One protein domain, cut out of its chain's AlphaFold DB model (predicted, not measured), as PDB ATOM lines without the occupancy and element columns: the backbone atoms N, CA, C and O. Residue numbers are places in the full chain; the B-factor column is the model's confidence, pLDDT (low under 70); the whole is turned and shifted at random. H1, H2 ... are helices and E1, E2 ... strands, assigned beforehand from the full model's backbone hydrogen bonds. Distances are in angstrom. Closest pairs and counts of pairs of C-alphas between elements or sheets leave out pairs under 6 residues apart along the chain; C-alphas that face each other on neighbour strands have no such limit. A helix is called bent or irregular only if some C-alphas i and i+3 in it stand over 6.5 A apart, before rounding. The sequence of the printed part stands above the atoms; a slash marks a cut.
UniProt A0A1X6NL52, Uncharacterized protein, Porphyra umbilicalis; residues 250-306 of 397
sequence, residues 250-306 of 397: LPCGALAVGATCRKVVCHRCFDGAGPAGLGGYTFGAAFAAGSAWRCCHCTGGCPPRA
ATOM      1  N   LEU A 250     102.351 130.776 130.373       98.19
ATOM      2  CA  LEU A 250     103.709 131.158 130.743       98.19
ATOM      3  C   LEU A 250     104.714 130.623 129.706       98.19
ATOM      4  O   LEU A 250     104.795 129.399 129.520       98.19
ATOM      5  N   PRO A 251     105.460 131.491 128.995       97.94
ATOM      6  CA  PRO A 251     106.490 131.068 128.055       97.94
ATOM      7  C   PRO A 251     107.760 130.609 128.763       97.94
ATOM      8  O   PRO A 251     108.123 131.130 129.810       97.94
ATOM      9  N   CYS A 252     108.447 129.621 128.186       98.06
ATOM     10  CA  CYS A 252     109.732 129.161 128.710       98.06
ATOM     11  C   CYS A 252     110.734 130.321 128.784       98.06
ATOM     12  O   CYS A 252     110.963 130.984 127.772       98.06
ATOM     13  N   GLY A 253     111.402 130.501 129.928       97.06
ATOM     14  CA  GLY A 253     112.417 131.544 130.105       97.06
ATOM     15  C   GLY A 253     113.604 131.404 129.147       97.06
ATOM     16  O   GLY A 253     114.257 132.389 128.819       97.06
ATOM     17  N   ALA A 254     113.832 130.205 128.595       95.94
ATOM     18  CA  ALA A 254     114.856 129.976 127.577       95.94
ATOM     19  C   ALA A 254     114.611 130.814 126.306       95.94
ATOM     20  O   ALA A 254     115.565 131.169 125.619       95.94
ATOM     21  N   LEU A 255     113.355 131.172 126.015       95.06
ATOM     22  CA  LEU A 255     113.018 132.055 124.900       95.06
ATOM     23  C   LEU A 255     113.608 133.461 125.083       95.06
ATOM     24  O   LEU A 255     114.073 134.053 124.113       95.06
ATOM     25  N   ALA A 256     113.617 133.975 126.317       93.06
ATOM     26  CA  ALA A 256     114.151 135.297 126.637       93.06
ATOM     27  C   ALA A 256     115.682 135.354 126.493       93.06
ATOM     28  O   ALA A 256     116.221 136.378 126.092       93.06
ATOM     29  N   VAL A 257     116.375 134.236 126.737       92.31
ATOM     30  CA  VAL A 257     117.843 134.116 126.597       92.31
ATOM     31  C   VAL A 257     118.258 133.781 125.149       92.31
ATOM     32  O   VAL A 257     119.381 133.367 124.884       92.31
ATOM     33  N   GLY A 258     117.348 133.903 124.177       88.12
ATOM     34  CA  GLY A 258     117.636 133.639 122.762       88.12
ATOM     35  C   GLY A 258     117.737 132.156 122.382       88.12
ATOM     36  O   GLY A 258     118.097 131.840 121.244       88.12
ATOM     37  N   ALA A 259     117.389 131.232 123.287       88.00
ATOM     38  CA  ALA A 259     117.324 129.810 122.966       88.00
ATOM     39  C   ALA A 259     116.110 129.481 122.073       88.00
ATOM     40  O   ALA A 259     115.184 130.268 121.878       88.00
ATOM     41  N   THR A 260     116.085 128.263 121.530       91.56
ATOM     42  CA  THR A 260     115.090 127.842 120.524       91.56
ATOM     43  C   THR A 260     113.752 127.376 121.108       91.56
ATOM     44  O   THR A 260     112.819 127.084 120.353       91.56
ATOM     45  N   CYS A 261     113.609 127.290 122.435       96.31
ATOM     46  CA  CYS A 261     112.408 126.729 123.048       96.31
ATOM     47  C   CYS A 261     111.239 127.721 123.049       96.31
ATOM     48  O   CYS A 261     111.149 128.609 123.888       96.31
ATOM     49  N   ARG A 262     110.280 127.506 122.145       96.88
ATOM     50  CA  ARG A 262     109.059 128.326 122.011       96.88
ATOM     51  C   ARG A 262     107.863 127.786 122.800       96.88
ATOM     52  O   ARG A 262     106.726 128.165 122.537       96.88
ATOM     53  N   LYS A 263     108.071 126.833 123.707       97.56
ATOM     54  CA  LYS A 263     106.970 126.163 124.417       97.56
ATOM     55  C   LYS A 263     106.428 127.049 125.532       97.56
ATOM     56  O   LYS A 263     107.189 127.737 126.207       97.56
ATOM     57  N   VAL A 264     105.117 126.970 125.733       98.25
ATOM     58  CA  VAL A 264     104.394 127.658 126.807       98.25
ATOM     59  C   VAL A 264     103.586 126.646 127.615       98.25
ATOM     60  O   VAL A 264     103.205 125.595 127.085       98.25
ATOM     61  N   VAL A 265     103.305 126.947 128.880       98.31
ATOM     62  CA  VAL A 265     102.478 126.103 129.756       98.31
ATOM     63  C   VAL A 265     101.399 126.958 130.417       98.31
ATOM     64  O   VAL A 265     101.680 128.068 130.851       98.31
ATOM     65  N   CYS A 266     100.157 126.472 130.463       98.44
ATOM     66  CA  CYS A 266      99.061 127.204 131.098       98.44
ATOM     67  C   CYS A 266      99.000 126.988 132.616       98.44
ATOM     68  O   CYS A 266      99.393 125.919 133.083       98.44
ATOM     69  N   HIS A 267      98.436 127.947 133.361       98.06
ATOM     70  CA  HIS A 267      98.280 127.843 134.825       98.06
ATOM     71  C   HIS A 267      97.576 126.548 135.262       98.06
ATOM     72  O   HIS A 267      98.099 125.829 136.100       98.06
ATOM     73  N   ARG A 268      96.500 126.132 134.577       98.00
ATOM     74  CA  ARG A 268      95.789 124.876 134.898       98.00
ATOM     75  C   ARG A 268      96.676 123.631 134.851       98.00
ATOM     76  O   ARG A 268      96.400 122.643 135.521       98.00
ATOM     77  N   CYS A 269      97.705 123.625 133.999       98.12
ATOM     78  CA  CYS A 269      98.647 122.511 133.942       98.12
ATOM     79  C   CYS A 269      99.690 122.553 135.061       98.12
ATOM     80  O   CYS A 269     100.221 121.492 135.373       98.12
ATOM     81  N   PHE A 270      99.969 123.725 135.636       97.75
ATOM     82  CA  PHE A 270     100.716 123.832 136.889       97.75
ATOM     83  C   PHE A 270      99.873 123.316 138.052       97.75
ATOM     84  O   PHE A 270     100.331 122.426 138.758       97.75
ATOM     85  N   ASP A 271      98.627 123.781 138.179       96.56
ATOM     86  CA  ASP A 271      97.729 123.365 139.266       96.56
ATOM     87  C   ASP A 271      97.485 121.849 139.230       96.56
ATOM     88  O   ASP A 271      97.584 121.151 140.234       96.56
ATOM     89  N   GLY A 272      97.256 121.305 138.031       97.00
ATOM     90  CA  GLY A 272      97.067 119.870 137.833       97.00
ATOM     91  C   GLY A 272      98.328 119.016 138.011       97.00
ATOM     92  O   GLY A 272      98.220 117.796 137.921       97.00
ATOM     93  N   ALA A 273      99.511 119.611 138.201       96.25
ATOM     94  CA  ALA A 273     100.722 118.880 138.589       96.25
ATOM     95  C   ALA A 273     100.824 118.686 140.115       96.25
ATOM     96  O   ALA A 273     101.696 117.954 140.577       96.25
ATOM     97  N   GLY A 274      99.913 119.293 140.882       95.75
ATOM     98  CA  GLY A 274      99.863 119.207 142.337       95.75
ATOM     99  C   GLY A 274     100.635 120.332 143.037       95.75
ATOM    100  O   GLY A 274     101.087 121.277 142.387       95.75
ATOM    101  N   PRO A 275     100.811 120.238 144.369       94.56
ATOM    102  CA  PRO A 275     101.372 121.314 145.196       94.56
ATOM    103  C   PRO A 275     102.808 121.695 144.821       94.56
ATOM    104  O   PRO A 275     103.187 122.859 144.897       94.56
ATOM    105  N   ALA A 276     103.598 120.718 144.366       93.44
ATOM    106  CA  ALA A 276     104.967 120.936 143.901       93.44
ATOM    107  C   ALA A 276     105.036 121.645 142.532       93.44
ATOM    108  O   ALA A 276     106.106 122.081 142.104       93.44
ATOM    109  N   GLY A 277     103.908 121.739 141.819       94.88
ATOM    110  CA  GLY A 277     103.822 122.305 140.482       94.88
ATOM    111  C   GLY A 277     104.666 121.556 139.445       94.88
ATOM    112  O   GLY A 277     104.858 120.341 139.514       94.88
ATOM    113  N   LEU A 278     105.151 122.268 138.427       95.44
ATOM    114  CA  LEU A 278     105.902 121.669 137.319       95.44
ATOM    115  C   LEU A 278     107.401 121.897 137.489       95.44
ATOM    116  O   LEU A 278     107.883 123.019 137.359       95.44
ATOM    117  N   GLY A 279     108.137 120.807 137.725       91.94
ATOM    118  CA  GLY A 279     109.585 120.863 137.945       91.94
ATOM    119  C   GLY A 279     109.963 121.591 139.236       91.94
ATOM    120  O   GLY A 279     110.994 122.254 139.258       91.94
ATOM    121  N   GLY A 280     109.111 121.519 140.264       94.06
ATOM    122  CA  GLY A 280     109.313 122.196 141.550       94.06
ATOM    123  C   GLY A 280     108.849 123.655 141.587       94.06
ATOM    124  O   GLY A 280     109.078 124.333 142.581       94.06
ATOM    125  N   TYR A 281     108.208 124.155 140.525       96.94
ATOM    126  CA  TYR A 281     107.679 125.516 140.475       96.94
ATOM    127  C   TYR A 281     106.154 125.522 140.449       96.94
ATOM    128  O   TYR A 281     105.544 124.927 139.557       96.94
ATOM    129  N   THR A 282     105.542 126.298 141.344       97.69
ATOM    130  CA  THR A 282     104.157 126.764 141.184       97.69
ATOM    131  C   THR A 282     104.073 127.788 140.047       97.69
ATOM    132  O   THR A 282     105.090 128.327 139.605       97.69
ATOM    133  N   PHE A 283     102.865 128.088 139.555       97.75
ATOM    134  CA  PHE A 283     102.704 129.077 138.481       97.75
ATOM    135  C   PHE A 283     103.249 130.458 138.879       97.75
ATOM    136  O   PHE A 283     103.971 131.076 138.101       97.75
ATOM    137  N   GLY A 284     102.956 130.913 140.104       97.88
ATOM    138  CA  GLY A 284     103.449 132.188 140.632       97.88
ATOM    139  C   GLY A 284     104.969 132.215 140.785       97.88
ATOM    140  O   GLY A 284     105.604 133.165 140.337       97.88
ATOM    141  N   ALA A 285     105.569 131.146 141.321       98.00
ATOM    142  CA  ALA A 285     107.024 131.040 141.445       98.00
ATOM    143  C   ALA A 285     107.718 131.017 140.073       98.00
ATOM    144  O   ALA A 285     108.735 131.677 139.876       98.00
ATOM    145  N   ALA A 286     107.153 130.296 139.098       98.06
ATOM    146  CA  ALA A 286     107.666 130.273 137.729       98.06
ATOM    147  C   ALA A 286     107.551 131.644 137.045       98.06
ATOM    148  O   ALA A 286     108.463 132.052 136.329       98.06
ATOM    149  N   PHE A 287     106.441 132.355 137.270       98.06
ATOM    150  CA  PHE A 287     106.238 133.709 136.759       98.06
ATOM    151  C   PHE A 287     107.245 134.691 137.371       98.06
ATOM    152  O   PHE A 287     107.900 135.416 136.627       98.06
ATOM    153  N   ALA A 288     107.432 134.652 138.694       98.06
ATOM    154  CA  ALA A 288     108.410 135.475 139.407       98.06
ATOM    155  C   ALA A 288     109.856 135.190 138.963       98.06
ATOM    156  O   ALA A 288     110.654 136.112 138.833       98.06
ATOM    157  N   ALA A 289     110.186 133.929 138.664       97.62
ATOM    158  CA  ALA A 289     111.502 133.546 138.156       97.62
ATOM    159  C   ALA A 289     111.784 134.047 136.723       97.62
ATOM    160  O   ALA A 289     112.942 134.087 136.302       97.62
ATOM    161  N   GLY A 290     110.755 134.401 135.944       96.50
ATOM    162  CA  GLY A 290     110.895 135.006 134.619       96.50
ATOM    163  C   GLY A 290     111.811 134.219 133.671       96.50
ATOM    164  O   GLY A 290     111.531 133.079 133.292       96.50
ATOM    165  N   SER A 291     112.927 134.833 133.268       96.50
ATOM    166  CA  SER A 291     113.901 134.235 132.345       96.50
ATOM    167  C   SER A 291     114.702 133.079 132.953       96.50
ATOM    168  O   SER A 291     115.264 132.289 132.190       96.50
ATOM    169  N   ALA A 292     114.735 132.925 134.280       96.75
ATOM    170  CA  ALA A 292     115.397 131.803 134.948       96.75
ATOM    171  C   ALA A 292     114.571 130.510 134.852       96.75
ATOM    172  O   ALA A 292     115.131 129.414 134.791       96.75
ATOM    173  N   TRP A 293     113.243 130.618 134.745       97.62
ATOM    174  CA  TRP A 293     112.373 129.450 134.661       97.62
ATOM    175  C   TRP A 293     112.620 128.633 133.381       97.62
ATOM    176  O   TRP A 293     112.803 129.158 132.272       97.62
ATOM    177  N   ARG A 294     112.609 127.305 133.516       97.88
ATOM    178  CA  ARG A 294     112.742 126.350 132.408       97.88
ATOM    179  C   ARG A 294     111.522 125.444 132.393       97.88
ATOM    180  O   ARG A 294     111.181 124.822 133.391       97.88
ATOM    181  N   CYS A 295     110.858 125.354 131.241       97.94
ATOM    182  CA  CYS A 295     109.685 124.498 131.115       97.94
ATOM    183  C   CYS A 295     110.062 123.009 131.190       97.94
ATOM    184  O   CYS A 295     111.197 122.633 130.892       97.94
ATOM    185  N   CYS A 296     109.073 122.154 131.467       97.38
ATOM    186  CA  CYS A 296     109.244 120.697 131.554       97.38
ATOM    187  C   CYS A 296     109.870 120.053 130.303       97.38
ATOM    188  O   CYS A 296     110.420 118.962 130.371       97.38
ATOM    189  N   HIS A 297     109.813 120.729 129.154       97.44
ATOM    190  CA  HIS A 297     110.488 120.267 127.948       97.44
ATOM    191  C   HIS A 297     111.994 120.479 127.982       97.44
ATOM    192  O   HIS A 297     112.733 119.599 127.556       97.44
ATOM    193  N   CYS A 298     112.449 121.632 128.470       96.94
ATOM    194  CA  CYS A 298     113.882 121.905 128.561       96.94
ATOM    195  C   CYS A 298     114.537 121.065 129.659       96.94
ATOM    196  O   CYS A 298     115.706 120.731 129.539       96.94
ATOM    197  N   THR A 299     113.780 120.706 130.700       96.44
ATOM    198  CA  THR A 299     114.256 119.852 131.795       96.44
ATOM    199  C   THR A 299     114.083 118.353 131.527       96.44
ATOM    200  O   THR A 299     114.474 117.543 132.356       96.44
ATOM    201  N   GLY A 300     113.477 117.956 130.402       95.81
ATOM    202  CA  GLY A 300     113.244 116.547 130.058       95.81
ATOM    203  C   GLY A 300     112.083 115.864 130.798       95.81
ATOM    204  O   GLY A 300     111.774 114.714 130.505       95.81
ATOM    205  N   GLY A 301     111.381 116.563 131.694       95.25
ATOM    206  CA  GLY A 301     110.258 116.047 132.490       95.25
ATOM    207  C   GLY A 301     108.872 116.203 131.845       95.25
ATOM    208  O   GLY A 301     107.899 116.503 132.537       95.25
ATOM    209  N   CYS A 302     108.746 116.090 130.520       96.94
ATOM    210  CA  CYS A 302     107.449 116.247 129.852       96.94
ATOM    211  C   CYS A 302     106.484 115.090 130.176       96.94
ATOM    212  O   CYS A 302     106.828 113.937 129.919       96.94
ATOM    213  N   PRO A 303     105.237 115.362 130.616       96.06
ATOM    214  CA  PRO A 303     104.269 114.299 130.866       96.06
ATOM    215  C   PRO A 303     103.843 113.601 129.558       96.06
ATOM    216  O   PRO A 303     103.887 114.224 128.491       96.06
ATOM    217  N   PRO A 304     103.326 112.355 129.603       95.69
ATOM    218  CA  PRO A 304     102.965 111.582 128.406       95.69
ATOM    219  C   PRO A 304     101.952 112.249 127.463       95.69
ATOM    220  O   PRO A 304     101.937 111.943 126.266       95.69
ATOM    221  N   ARG A 305     101.117 113.151 127.998       95.81
ATOM    222  CA  ARG A 305     100.128 113.951 127.253       95.81
ATOM    223  C   ARG A 305     100.722 115.154 126.508       95.81
ATOM    224  O   ARG A 305     100.052 115.724 125.653       95.81
ATOM    225  N   ALA A 306     101.955 115.553 126.825       97.50
ATOM    226  CA  ALA A 306     102.592 116.713 126.216       97.50
ATOM    227  C   ALA A 306     102.890 116.499 124.731       97.50
ATOM    228  O   ALA A 306     103.171 115.384 124.278       97.50
TER     229      ALA A 306
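What this domain is: This is residues 250 to 306 of the 397 residues of an uncharacterized protein of Porphyra umbilicalis (UniProt A0A1X6NL52). This is a small domain of little regular structure, made largely of loops, with helix H2 along one side and the short strand E1 leading straight into the short helix H1 on another. Residues 250 to 251 pair antiparallel with residues 264 to 265 of E1. The printed part has 57 residues, 18 of them in E1, H1 and H2, in that order; the class is mostly helix. It is compact, with a radius of gyration of the C-alphas of 10.4 A and spans of 30 by 25 by 15 A.

How they stand to each other: E1, residues 264 to 266, pairs with no named strand. H1, residues 267 to 271, meets E1 only through their tight link. H2, residues 283 to 292, only just touches H1, with 3 pairs of C-alphas within 8 A; the closest, those of Phe 270 and Phe 283, are 5.8 A apart. E1 and H2 are only just apart, their closest C-alphas 8.4 A from each other. Every O i to N i+4 pair is within hydrogen-bond range in H1, and 4 of 6 in H2.

Where its parts are: E1 begins at C-alpha 264 (104.394, 127.658, 126.807) and is 6.9 A long; H1 is 6.3 A long. H2 is 13.5 A long, ends at C-alpha 292 (115.397, 131.803, 134.948) and is irregular: C-alphas 288 and 291 are 9.0 A apart.

The domain as a whole: The C-alphas farthest apart, Gly 258 and Pro 275, are 30.3 A apart. The printed part has no cut. The link from H1 to H2 is long, with 11 residues. No printed residue is under 70 in pLDDT.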